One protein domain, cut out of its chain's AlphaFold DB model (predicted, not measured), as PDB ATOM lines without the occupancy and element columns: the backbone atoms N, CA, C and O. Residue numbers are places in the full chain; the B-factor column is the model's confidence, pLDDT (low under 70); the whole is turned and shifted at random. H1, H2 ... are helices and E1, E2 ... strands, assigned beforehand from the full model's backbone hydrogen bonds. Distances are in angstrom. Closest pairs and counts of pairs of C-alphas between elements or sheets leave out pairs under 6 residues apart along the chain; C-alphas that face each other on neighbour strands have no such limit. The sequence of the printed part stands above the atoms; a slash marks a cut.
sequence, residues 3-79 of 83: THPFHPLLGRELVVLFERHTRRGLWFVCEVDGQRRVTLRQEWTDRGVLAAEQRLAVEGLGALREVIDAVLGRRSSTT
ATOM      1  N   THR A   3     109.566 111.181  78.075       64.50
ATOM      2  CA  THR A   3     108.542 110.313  78.702       64.50
ATOM      3  C   THR A   3     108.922 109.974  80.150       64.50
ATOM      4  O   THR A   3     110.039 109.526  80.397       64.50
ATOM      5  N   HIS A   4     108.023 110.166  81.127       56.28
ATOM      6  CA  HIS A   4     108.302 109.901  82.553       56.28
ATOM      7  C   HIS A   4     107.751 108.527  83.000       56.28
ATOM      8  O   HIS A   4     106.541 108.316  82.885       56.28
ATOM      9  N   PRO A   5     108.558 107.606  83.565       59.06
ATOM     10  CA  PRO A   5     108.103 106.250  83.872       59.06
ATOM     11  C   PRO A   5     107.301 106.118  85.181       59.06
ATOM     12  O   PRO A   5     106.694 105.077  85.407       59.06
ATOM     13  N   PHE A   6     107.267 107.139  86.054       56.09
ATOM     14  CA  PHE A   6     106.638 107.018  87.387       56.09
ATOM     15  C   PHE A   6     105.899 108.303  87.845       56.09
ATOM     16  O   PHE A   6     106.325 108.983  88.771       56.09
ATOM     17  N   HIS A   7     104.828 108.721  87.158       53.69
ATOM     18  CA  HIS A   7     103.935 109.830  87.571       53.69
ATOM     19  C   HIS A   7     102.582 109.683  86.830       53.69
ATOM     20  O   HIS A   7     102.584 109.050  85.776       53.69
ATOM     21  N   PRO A   8     101.445 110.272  87.268       58.19
ATOM     22  CA  PRO A   8     100.152 110.282  86.541       58.19
ATOM     23  C   PRO A   8     100.160 110.782  85.076       58.19
ATOM     24  O   PRO A   8      99.108 110.887  84.454       58.19
ATOM     25  N   LEU A   9     101.331 111.083  84.510       60.41
ATOM     26  CA  LEU A   9     101.574 111.455  83.112       60.41
ATOM     27  C   LEU A   9     102.246 110.315  82.318       60.41
ATOM     28  O   LEU A   9     102.909 110.564  81.314       60.41
ATOM     29  N   LEU A  10     102.111 109.074  82.792       58.88
ATOM     30  CA  LEU A  10     102.688 107.883  82.178       58.88
ATOM     31  C   LEU A  10     102.325 107.797  80.686       58.88
ATOM     32  O   LEU A  10     101.152 107.900  80.324       58.88
ATOM     33  N   GLY A  11     103.330 107.623  79.826       62.69
ATOM     34  CA  GLY A  11     103.144 107.491  78.376       62.69
ATOM     35  C   GLY A  11     102.809 108.791  77.633       62.69
ATOM     36  O   GLY A  11     102.566 108.741  76.431       62.69
ATOM     37  N   ARG A  12     102.799 109.949  78.308       71.25
ATOM     38  CA  ARG A  12     102.658 111.253  77.647       71.25
ATOM     39  C   ARG A  12     104.017 111.839  77.294       71.25
ATOM     40  O   ARG A  12     104.948 111.817  78.098       71.25
ATOM     41  N   GLU A  13     104.085 112.418  76.105       75.94
ATOM     42  CA  GLU A  13     105.264 113.099  75.595       75.94
ATOM     43  C   GLU A  13     105.240 114.575  76.023       75.94
ATOM     44  O   GLU A  13     104.317 115.315  75.684       75.94
ATOM     45  N   LEU A  14     106.234 115.011  76.804       81.56
ATOM     46  CA  LEU A  14     106.289 116.386  77.310       81.56
ATOM     47  C   LEU A  14     107.273 117.248  76.514       81.56
ATOM     48  O   LEU A  14     108.399 116.828  76.214       81.56
ATOM     49  N   VAL A  15     106.866 118.483  76.209       85.19
ATOM     50  CA  VAL A  15     107.724 119.470  75.543       85.19
ATOM     51  C   VAL A  15     108.734 120.003  76.549       85.19
ATOM     52  O   VAL A  15     108.363 120.525  77.598       85.19
ATOM     53  N   VAL A  16     110.021 119.870  76.228       87.62
ATOM     54  CA  VAL A  16     111.109 120.431  77.036       87.62
ATOM     55  C   VAL A  16     111.257 121.896  76.658       87.62
ATOM     56  O   VAL A  16     111.552 122.202  75.507       87.62
ATOM     57  N   LEU A  17     111.060 122.785  77.626       89.31
ATOM     58  CA  LEU A  17     111.249 124.220  77.444       89.31
ATOM     59  C   LEU A  17     112.730 124.585  77.537       89.31
ATOM     60  O   LEU A  17     113.236 125.332  76.707       89.31
ATOM     61  N   PHE A  18     113.425 124.062  78.551       86.12
ATOM     62  CA  PHE A  18     114.866 124.237  78.711       86.12
ATOM     63  C   PHE A  18     115.477 123.197  79.650       86.12
ATOM     64  O   PHE A  18     114.798 122.549  80.457       86.12
ATOM     65  N   GLU A  19     116.795 123.083  79.546       90.81
ATOM     66  CA  GLU A  19     117.639 122.229  80.369       90.81
ATOM     67  C   GLU A  19     118.279 123.041  81.497       90.81
ATOM     68  O   GLU A  19     118.670 124.197  81.321       90.81
ATOM     69  N   ARG A  20     118.388 122.436  82.680       89.69
ATOM     70  CA  ARG A  20     119.017 123.055  83.845       89.69
ATOM     71  C   ARG A  20     120.076 122.132  84.431       89.69
ATOM     72  O   ARG A  20     119.759 121.128  85.071       89.69
ATOM     73  N   HIS A  21     121.333 122.532  84.269       88.19
ATOM     74  CA  HIS A  21     122.483 121.859  84.862       88.19
ATOM     75  C   HIS A  21     122.691 122.340  86.299       88.19
ATOM     76  O   HIS A  21     122.767 123.537  86.572       88.19
ATOM     77  N   THR A  22     122.775 121.401  87.238       86.19
ATOM     78  CA  THR A  22     123.001 121.685  88.660       86.19
ATOM     79  C   THR A  22     124.087 120.767  89.211       86.19
ATOM     80  O   THR A  22     124.381 119.728  88.624       86.19
ATOM     81  N   ARG A  23     124.623 121.069  90.405       84.62
ATOM     82  CA  ARG A  23     125.521 120.137  91.120       84.62
ATOM     83  C   ARG A  23     124.894 118.765  91.398       84.62
ATOM     84  O   ARG A  23     125.619 117.818  91.660       84.62
ATOM     85  N   ARG A  24     123.561 118.660  91.362       83.31
ATOM     86  CA  ARG A  24     122.806 117.413  91.565       83.31
ATOM     87  C   ARG A  24     122.421 116.723  90.247       83.31
ATOM     88  O   ARG A  24     121.583 115.831  90.268       83.31
ATOM     89  N   GLY A  25     122.984 117.155  89.116       85.25
ATOM     90  CA  GLY A  25     122.734 116.583  87.791       85.25
ATOM     91  C   GLY A  25     121.858 117.454  86.887       85.25
ATOM     92  O   GLY A  25     121.649 118.646  87.154       85.25
ATOM     93  N   LEU A  26     121.376 116.839  85.804       86.88
ATOM     94  CA  LEU A  26     120.563 117.462  84.761       86.88
ATOM     95  C   LEU A  26     119.068 117.372  85.080       86.88
ATOM     96  O   LEU A  26     118.538 116.320  85.453       86.88
ATOM     97  N   TRP A  27     118.389 118.499  84.895       89.06
ATOM     98  CA  TRP A  27     116.951 118.636  85.067       89.06
ATOM     99  C   TRP A  27     116.322 119.192  83.794       89.06
ATOM    100  O   TRP A  27     116.863 120.113  83.184       89.06
ATOM    101  N   PHE A  28     115.147 118.683  83.448       87.88
ATOM    102  CA  PHE A  28     114.318 119.182  82.361       87.88
ATOM    103  C   PHE A  28     113.153 119.978  82.933       87.88
ATOM    104  O   PHE A  28     112.442 119.503  83.822       87.88
ATOM    105  N   VAL A  29     112.952 121.191  82.426       88.75
ATOM    106  CA  VAL A  29     111.729 121.953  82.681       88.75
ATOM    107  C   VAL A  29     110.810 121.741  81.496       88.75
ATOM    108  O   VAL A  29     111.136 122.134  80.375       88.75
ATOM    109  N   CYS A  30     109.678 121.100  81.750       88.75
ATOM    110  CA  CYS A  30     108.734 120.712  80.720       88.75
ATOM    111  C   CYS A  30     107.411 121.456  80.867       88.75
ATOM    112  O   CYS A  30     106.997 121.812  81.975       88.75
ATOM    113  N   GLU A  31     106.738 121.644  79.740       87.31
ATOM    114  CA  GLU A  31     105.365 122.123  79.683       87.31
ATOM    115  C   GLU A  31     104.384 120.948  79.659       87.31
ATOM    116  O   GLU A  31     104.611 119.936  78.992       87.31
ATOM    117  N   VAL A  32     103.288 121.097  80.399       82.69
ATOM    118  CA  VAL A  32     102.147 120.184  80.428       82.69
ATOM    119  C   VAL A  32     100.923 120.972  79.977       82.69
ATOM    120  O   VAL A  32     100.569 121.985  80.593       82.69
ATOM    121  N   ASP A  33     100.300 120.500  78.898       80.94
ATOM    122  CA  ASP A  33      99.047 121.017  78.342       80.94
ATOM    123  C   ASP A  33      99.036 122.548  78.125       80.94
ATOM    124  O   ASP A  33      98.033 123.209  78.383       80.94
ATOM    125  N   GLY A  34     100.158 123.155  77.709       78.69
ATOM    126  CA  GLY A  34     100.207 124.592  77.385       78.69
ATOM    127  C   GLY A  34     100.128 125.553  78.577       78.69
ATOM    128  O   GLY A  34     100.020 126.766  78.395       78.69
ATOM    129  N   GLN A  35     100.086 125.039  79.808       76.38
ATOM    130  CA  GLN A  35      99.654 125.825  80.972       76.38
ATOM    131  C   GLN A  35     100.534 125.600  82.199       76.38
ATOM    132  O   GLN A  35     100.799 126.530  82.961       76.38
ATOM    133  N   ARG A  36     100.974 124.361  82.432       81.25
ATOM    134  CA  ARG A  36     101.657 123.980  83.672       81.25
ATOM    135  C   ARG A  36     103.108 123.642  83.401       81.25
ATOM    136  O   ARG A  36     103.435 123.018  82.399       81.25
ATOM    137  N   ARG A  37     103.981 124.022  84.332       87.38
ATOM    138  CA  ARG A  37     105.399 123.663  84.290       87.38
ATOM    139  C   ARG A  37     105.679 122.566  85.296       87.38
ATOM    140  O   ARG A  37     105.297 122.677  86.458       87.38
ATOM    141  N   VAL A  38     106.386 121.539  84.850       85.75
ATOM    142  CA  VAL A  38     106.890 120.466  85.706       85.75
ATOM    143  C   VAL A  38     108.396 120.366  85.544       85.75
ATOM    144  O   VAL A  38     108.944 120.648  84.482       85.75
ATOM    145  N   THR A  39     109.083 120.017  86.625       87.56
ATOM    146  CA  THR A  39     110.540 119.875  86.636       87.56
ATOM    147  C   THR A  39     110.878 118.417  86.887       87.56
ATOM    148  O   THR A  39     110.504 117.871  87.922       87.56
ATOM    149  N   LEU A  40     111.563 117.791  85.934       85.19
ATOM    150  CA  LEU A  40     111.860 116.362  85.931       85.19
ATOM    151  C   LEU A  40     113.370 116.148  85.977       85.19
ATOM    152  O   LEU A  40     114.122 116.818  85.271       85.19
ATOM    153  N   ARG A  41     113.829 115.211  86.809       85.44
ATOM    154  CA  ARG A  41     115.229 114.765  86.782       85.44
ATOM    155  C   ARG A  41     115.439 113.894  85.555       85.44
ATOM    156  O   ARG A  41     114.562 113.101  85.233       85.44
ATOM    157  N   GLN A  42     116.601 113.992  84.917       84.00
ATOM    158  CA  GLN A  42     116.940 113.154  83.762       84.00
ATOM    159  C   GLN A  42     116.789 111.650  84.047       84.00
ATOM    160  O   GLN A  42     116.299 110.904  83.210       84.00
ATOM    161  N   GLU A  43     117.161 111.196  85.243       78.62
ATOM    162  CA  GLU A  43     117.036 109.784  85.637       78.62
ATOM    163  C   GLU A  43     115.579 109.293  85.734       78.62
ATOM    164  O   GLU A  43     115.334 108.092  85.787       78.62
ATOM    165  N   TRP A  44     114.610 110.211  85.766       78.50
ATOM    166  CA  TRP A  44     113.182 109.897  85.765       78.50
ATOM    167  C   TRP A  44     112.571 110.012  84.378       78.50
ATOM    168  O   TRP A  44     111.365 110.210  84.241       78.50
ATOM    169  N   THR A  45     113.389 109.953  83.338       78.19
ATOM    170  CA  THR A  45     112.909 110.070  81.978       78.19
ATOM    171  C   THR A  45     113.469 108.985  81.081       78.19
ATOM    172  O   THR A  45     114.500 108.384  81.372       78.19
ATOM    173  N   ASP A  46     112.791 108.743  79.963       75.81
ATOM    174  CA  ASP A  46     113.248 107.880  78.868       75.81
ATOM    175  C   ASP A  46     114.604 108.287  78.278       75.81
ATOM    176  O   ASP A  46     115.254 107.480  77.618       75.81
ATOM    177  N   ARG A  47     115.070 109.512  78.543       73.19
ATOM    178  CA  ARG A  47     116.415 109.944  78.155       73.19
ATOM    179  C   ARG A  47     117.519 109.345  79.016       73.19
ATOM    180  O   ARG A  47     118.665 109.407  78.579       73.19
ATOM    181  N   GLY A  48     117.176 108.745  80.163       66.25
ATOM    182  CA  GLY A  48     118.075 107.967  81.015       66.25
ATOM    183  C   GLY A  48     119.366 108.698  81.390       66.25
ATOM    184  O   GLY A  48     119.550 109.874  81.093       66.25
ATOM    185  N   VAL A  49     120.300 108.014  82.053       63.31
ATOM    186  CA  VAL A  49     121.684 108.516  82.156       63.31
ATOM    187  C   VAL A  49     122.219 108.712  80.732       63.31
ATOM    188  O   VAL A  49     121.925 107.887  79.867       63.31
ATOM    189  N   LEU A  50     122.969 109.801  80.487       60.59
ATOM    190  CA  LEU A  50     123.692 110.018  79.224       60.59
ATOM    191  C   LEU A  50     124.290 108.687  78.764       60.59
ATOM    192  O   LEU A  50     124.940 108.020  79.573       60.59
ATOM    193  N   ALA A  51     124.026 108.298  77.511       58.97
ATOM    194  CA  ALA A  51     124.566 107.070  76.940       58.97
ATOM    195  C   ALA A  51     126.040 106.965  77.337       58.97
ATOM    196  O   ALA A  51     126.791 107.921  77.126       58.97
ATOM    197  N   ALA A  52     126.409 105.856  77.988       59.41
ATOM    198  CA  ALA A  52     127.778 105.645  78.433       59.41
ATOM    199  C   ALA A  52     128.727 105.969  77.272       59.41
ATOM    200  O   ALA A  52     128.440 105.608  76.128       59.41
ATOM    201  N   GLU A  53     129.839 106.657  77.547       55.53
ATOM    202  CA  GLU A  53     130.781 107.087  76.498       55.53
ATOM    203  C   GLU A  53     131.246 105.925  75.604       55.53
ATOM    204  O   GLU A  53     131.595 106.125  74.440       55.53
ATOM    205  N   GLN A  54     131.170 104.692  76.113       60.06
ATOM    206  CA  GLN A  54     131.235 103.480  75.306       60.06
ATOM    207  C   GLN A  54     129.970 103.302  74.460       60.06
ATOM    208  O   GLN A  54     129.083 102.500  74.764       60.06
ATOM    209  N   ARG A  55     129.934 104.002  73.322       61.44
ATOM    210  CA  ARG A  55     129.125 103.562  72.184       61.44
ATOM    211  C   ARG A  55     129.536 102.137  71.823       61.44
ATOM    212  O   ARG A  55     130.690 101.889  71.484       61.44
ATOM    213  N   LEU A  56     128.584 101.211  71.881       69.00
ATOM    214  CA  LEU A  56     128.776  99.870  71.343       69.00
ATOM    215  C   LEU A  56     128.908  99.998  69.823       69.00
ATOM    216  O   LEU A  56     127.964 100.404  69.145       69.00
ATOM    217  N   ALA A  57     130.098  99.703  69.304       77.88
ATOM    218  CA  ALA A  57     130.325  99.609  67.870       77.88
ATOM    219  C   ALA A  57     129.516  98.431  67.293       77.88
ATOM    220  O   ALA A  57     129.221  97.468  68.010       77.88
ATOM    221  N   VAL A  58     129.152  98.497  66.009       79.94
ATOM    222  CA  VAL A  58     128.361  97.447  65.334       79.94
ATOM    223  C   VAL A  58     129.069  96.093  65.436       79.94
ATOM    224  O   VAL A  58     128.444  95.065  65.680       79.94
ATOM    225  N   GLU A  59     130.393  96.120  65.356       83.69
ATOM    226  CA  GLU A  59     131.284  94.978  65.505       83.69
ATOM    227  C   GLU A  59     131.185  94.374  66.913       83.69
ATOM    228  O   GLU A  59     131.113  93.157  67.069       83.69
ATOM    229  N   GLY A  60     131.101  95.221  67.946       84.94
ATOM    230  CA  GLY A  60     130.917  94.786  69.331       84.94
ATOM    231  C   GLY A  60     129.559  94.123  69.568       84.94
ATOM    232  O   GLY A  60     129.470  93.146  70.311       84.94
ATOM    233  N   LEU A  61     128.505  94.603  68.901       87.62
ATOM    234  CA  LEU A  61     127.179  93.979  68.943       87.62
ATOM    235  C   LEU A  61     127.167  92.619  68.233       87.62
ATOM    236  O   LEU A  61     126.558  91.677  68.739       87.62
ATOM    237  N   GLY A  62     127.869  92.502  67.101       92.62
ATOM    238  CA  GLY A  62     128.065  91.234  66.395       92.62
ATOM    239  C   GLY A  62     128.801  90.204  67.252       92.62
ATOM    240  O   GLY A  62     128.295  89.106  67.468       92.62
ATOM    241  N   ALA A  63     129.934  90.594  67.842       88.19
ATOM    242  CA  ALA A  63     130.706  89.723  68.727       88.19
ATOM    243  C   ALA A  63     129.897  89.277  69.961       88.19
ATOM    244  O   ALA A  63     129.928  88.109  70.349       88.19
ATOM    245  N   LEU A  64     129.120  90.182  70.566       90.62
ATOM    246  CA  LEU A  64     128.245  89.835  71.688       90.62
ATOM    247  C   LEU A  64     127.157  88.833  71.274       90.62
ATOM    248  O   LEU A  64     126.865  87.899  72.025       90.62
ATOM    249  N   ARG A  65     126.569  89.003  70.083       92.62
ATOM    250  CA  ARG A  65     125.563  88.085  69.538       92.62
ATOM    251  C   ARG A  65     126.131  86.676  69.367       92.62
ATOM    252  O   ARG A  65     125.498  85.730  69.823       92.62
ATOM    253  N   GLU A  66     127.328  86.546  68.798       95.12
ATOM    254  CA  GLU A  66     128.006  85.252  68.637       95.12
ATOM    255  C   GLU A  66     128.255  84.558  69.983       95.12
ATOM    256  O   GLU A  66     128.005  83.360  70.129       95.12
ATOM    257  N   VAL A  67     128.694  85.311  70.998       95.06
ATOM    258  CA  VAL A  67     128.899  84.774  72.353       95.06
ATOM    259  C   VAL A  67     127.585  84.272  72.951       95.06
ATOM    260  O   VAL A  67     127.555  83.176  73.518       95.06
ATOM    261  N   ILE A  68     126.503  85.046  72.823       95.81
ATOM    262  CA  ILE A  68     125.173  84.643  73.295       95.81
ATOM    263  C   ILE A  68     124.742  83.363  72.578       95.81
ATOM    264  O   ILE A  68     124.425  82.384  73.249       95.81
ATOM    265  N   ASP A  69     124.800  83.325  71.248       95.25
ATOM    266  CA  ASP A  69     124.382  82.165  70.458       95.25
ATOM    267  C   ASP A  69     125.206  80.913  70.820       95.25
ATOM    268  O   ASP A  69     124.640  79.834  71.001       95.25
ATOM    269  N   ALA A  70     126.514  81.048  71.065       94.38
ATOM    270  CA  ALA A  70     127.361  79.948  71.525       94.38
ATOM    271  C   ALA A  70     126.993  79.455  72.939       94.38
ATOM    272  O   ALA A  70     127.002  78.252  73.205       94.38
ATOM    273  N   VAL A  71     126.662  80.361  73.866       94.06
ATOM    274  CA  VAL A  71     126.206  79.998  75.221       94.06
ATOM    275  C   VAL A  71     124.843  79.308  75.167       94.06
ATOM    276  O   VAL A  71     124.650  78.290  75.829       94.06
ATOM    277  N   LEU A  72     123.897  79.833  74.386       92.00
ATOM    278  CA  LEU A  72     122.568  79.245  74.223       92.00
ATOM    279  C   LEU A  72     122.653  77.874  73.533       92.00
ATOM    280  O   LEU A  72     122.076  76.917  74.045       92.00
ATOM    281  N   GLY A  73     123.441  77.764  72.459       84.31
ATOM    282  CA  GLY A  73     123.670  76.530  71.704       84.31
ATOM    283  C   GLY A  73     124.285  75.409  72.545       84.31
ATOM    284  O   GLY A  73     123.833  74.265  72.470       84.31
ATOM    285  N   ARG A  74     125.238  75.740  73.431       72.00
ATOM    286  CA  ARG A  74     125.815  74.782  74.394       72.00
ATOM    287  C   ARG A  74     124.807  74.258  75.416       72.00
ATOM    288  O   ARG A  74     124.949  73.136  75.889       72.00
ATOM    289  N   ARG A  75     123.787  75.042  75.781       67.88
ATOM    290  CA  ARG A  75     122.755  74.585  76.731       67.88
ATOM    291  C   ARG A  75     121.796  73.581  76.091       67.88
ATOM    292  O   ARG A  75     121.339  72.669  76.773       67.88
ATOM    293  N   SER A  76     121.540  73.702  74.789       59.34
ATOM    294  CA  SER A  76     120.722  72.751  74.025       59.34
ATOM    295  C   SER A  76     121.420  71.411  73.761       59.34
ATOM    296  O   SER A  76     120.750  70.383  73.763       59.34
ATOM    297  N   SER A  77     122.749  71.379  73.604       58.78
ATOM    298  CA  SER A  77     123.492  70.125  73.375       58.78
ATOM    299  C   SER A  77     123.615  69.234  74.617       58.78
ATOM    300  O   SER A  77     123.804  68.031  74.488       58.78
ATOM    301  N   THR A  78     123.479  69.795  75.822       57.72
ATOM    302  CA  THR A  78     123.583  69.029  77.079       57.72
ATOM    303  C   THR A  78     122.304  68.247  77.413       57.72
ATOM    304  O   THR A  78     122.340  67.358  78.254       57.72
ATOM    305  N   THR A  79     121.178  68.520  76.741       57.91
ATOM    306  CA  THR A  79     119.887  67.857  77.032       57.91
ATOM    307  C   THR A  79     119.628  66.597  76.179       57.91
ATOM    308  O   THR A  79     118.689  65.870  76.467       57.91
TER     309      THR A  79
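Overview. This is residues 3 to 79 of the 83 residues of an uncharacterized protein of Saccharopolyspora sp. ASAGF58 (UniProt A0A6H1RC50). A small, strongly twisted sheet of three strands, E1, E2 and E3, makes a compact head, and a lone helix, H1, sticks out far from it on a long link, with no contact back to the sheet. Residues 51 to 79, of which 58 to 77 belong to H1, stand free and make much of the length. The printed part has 77 residues with three named strands and then one named helix, in the order E1, E2, E3, H1; the class is mixed, helices and strands. The sheet runs E1, E2, E3, all antiparallel. The whole is extended, with a radius of gyration of the C-alphas of 19.9 A, and its outline is a rod spanning 61 by 27 by 21 A.

Arrangement. After residues 3 to 12 comes E1, residues 13 to 22, an edge strand that bends by 72 degrees at Leu 17. E2, residues 25 to 32, is its antiparallel neighbour at 148 degrees, and the two form a hairpin. The C-alphas of Val 16 and Cys 30 face each other at 4.4 A; N 17 and O 29 are within hydrogen-bond range at 2.8 A, as are N 22 and O 25 at 3.0 A. E3, residues 36 to 41, is the other edge strand and forms a hairpin with E2, antiparallel at 155 degrees. Here N 28 and O 40 are within hydrogen-bond range at 2.8 A, and N 36 and O 32 at 3.0 A. E1, E2 and E3 form a meander, each strand the antiparallel neighbour of the one before. H1, residues 58 to 77, is not on the sheet, with 0 pairs of C-alphas within 10 A, and is apart from E1 and E2. In H1 every O i to N i+4 pair is within hydrogen-bond range.

Along the chain. E1 begins at C-alpha 13, (105.264, 113.099, 75.595), and measures 23.6 A from first to last C-alpha. E2 measures 22.2 A and E3 16.7 A, the latter ending at C-alpha 41, (115.229, 114.765, 86.782). H1 measures 28.9 A and ends at C-alpha 77, (123.492, 70.125, 73.375).

Size, cuts and confidence. The two C-alphas farthest apart are those of Gln 35 and Thr 78, 61.8 A. Without the residues that stand free, the body has 48 residues and spans 29 by 19 by 13 A. The links E1 to E2 and E2 to E3 are tight; the link E3 to H1, residues 42 to 57, is long. The printed part has no cut. The mean pLDDT of the printed part is 77.9, and residues 3 to 11, 48 to 56 and 75 to 79 are under 70.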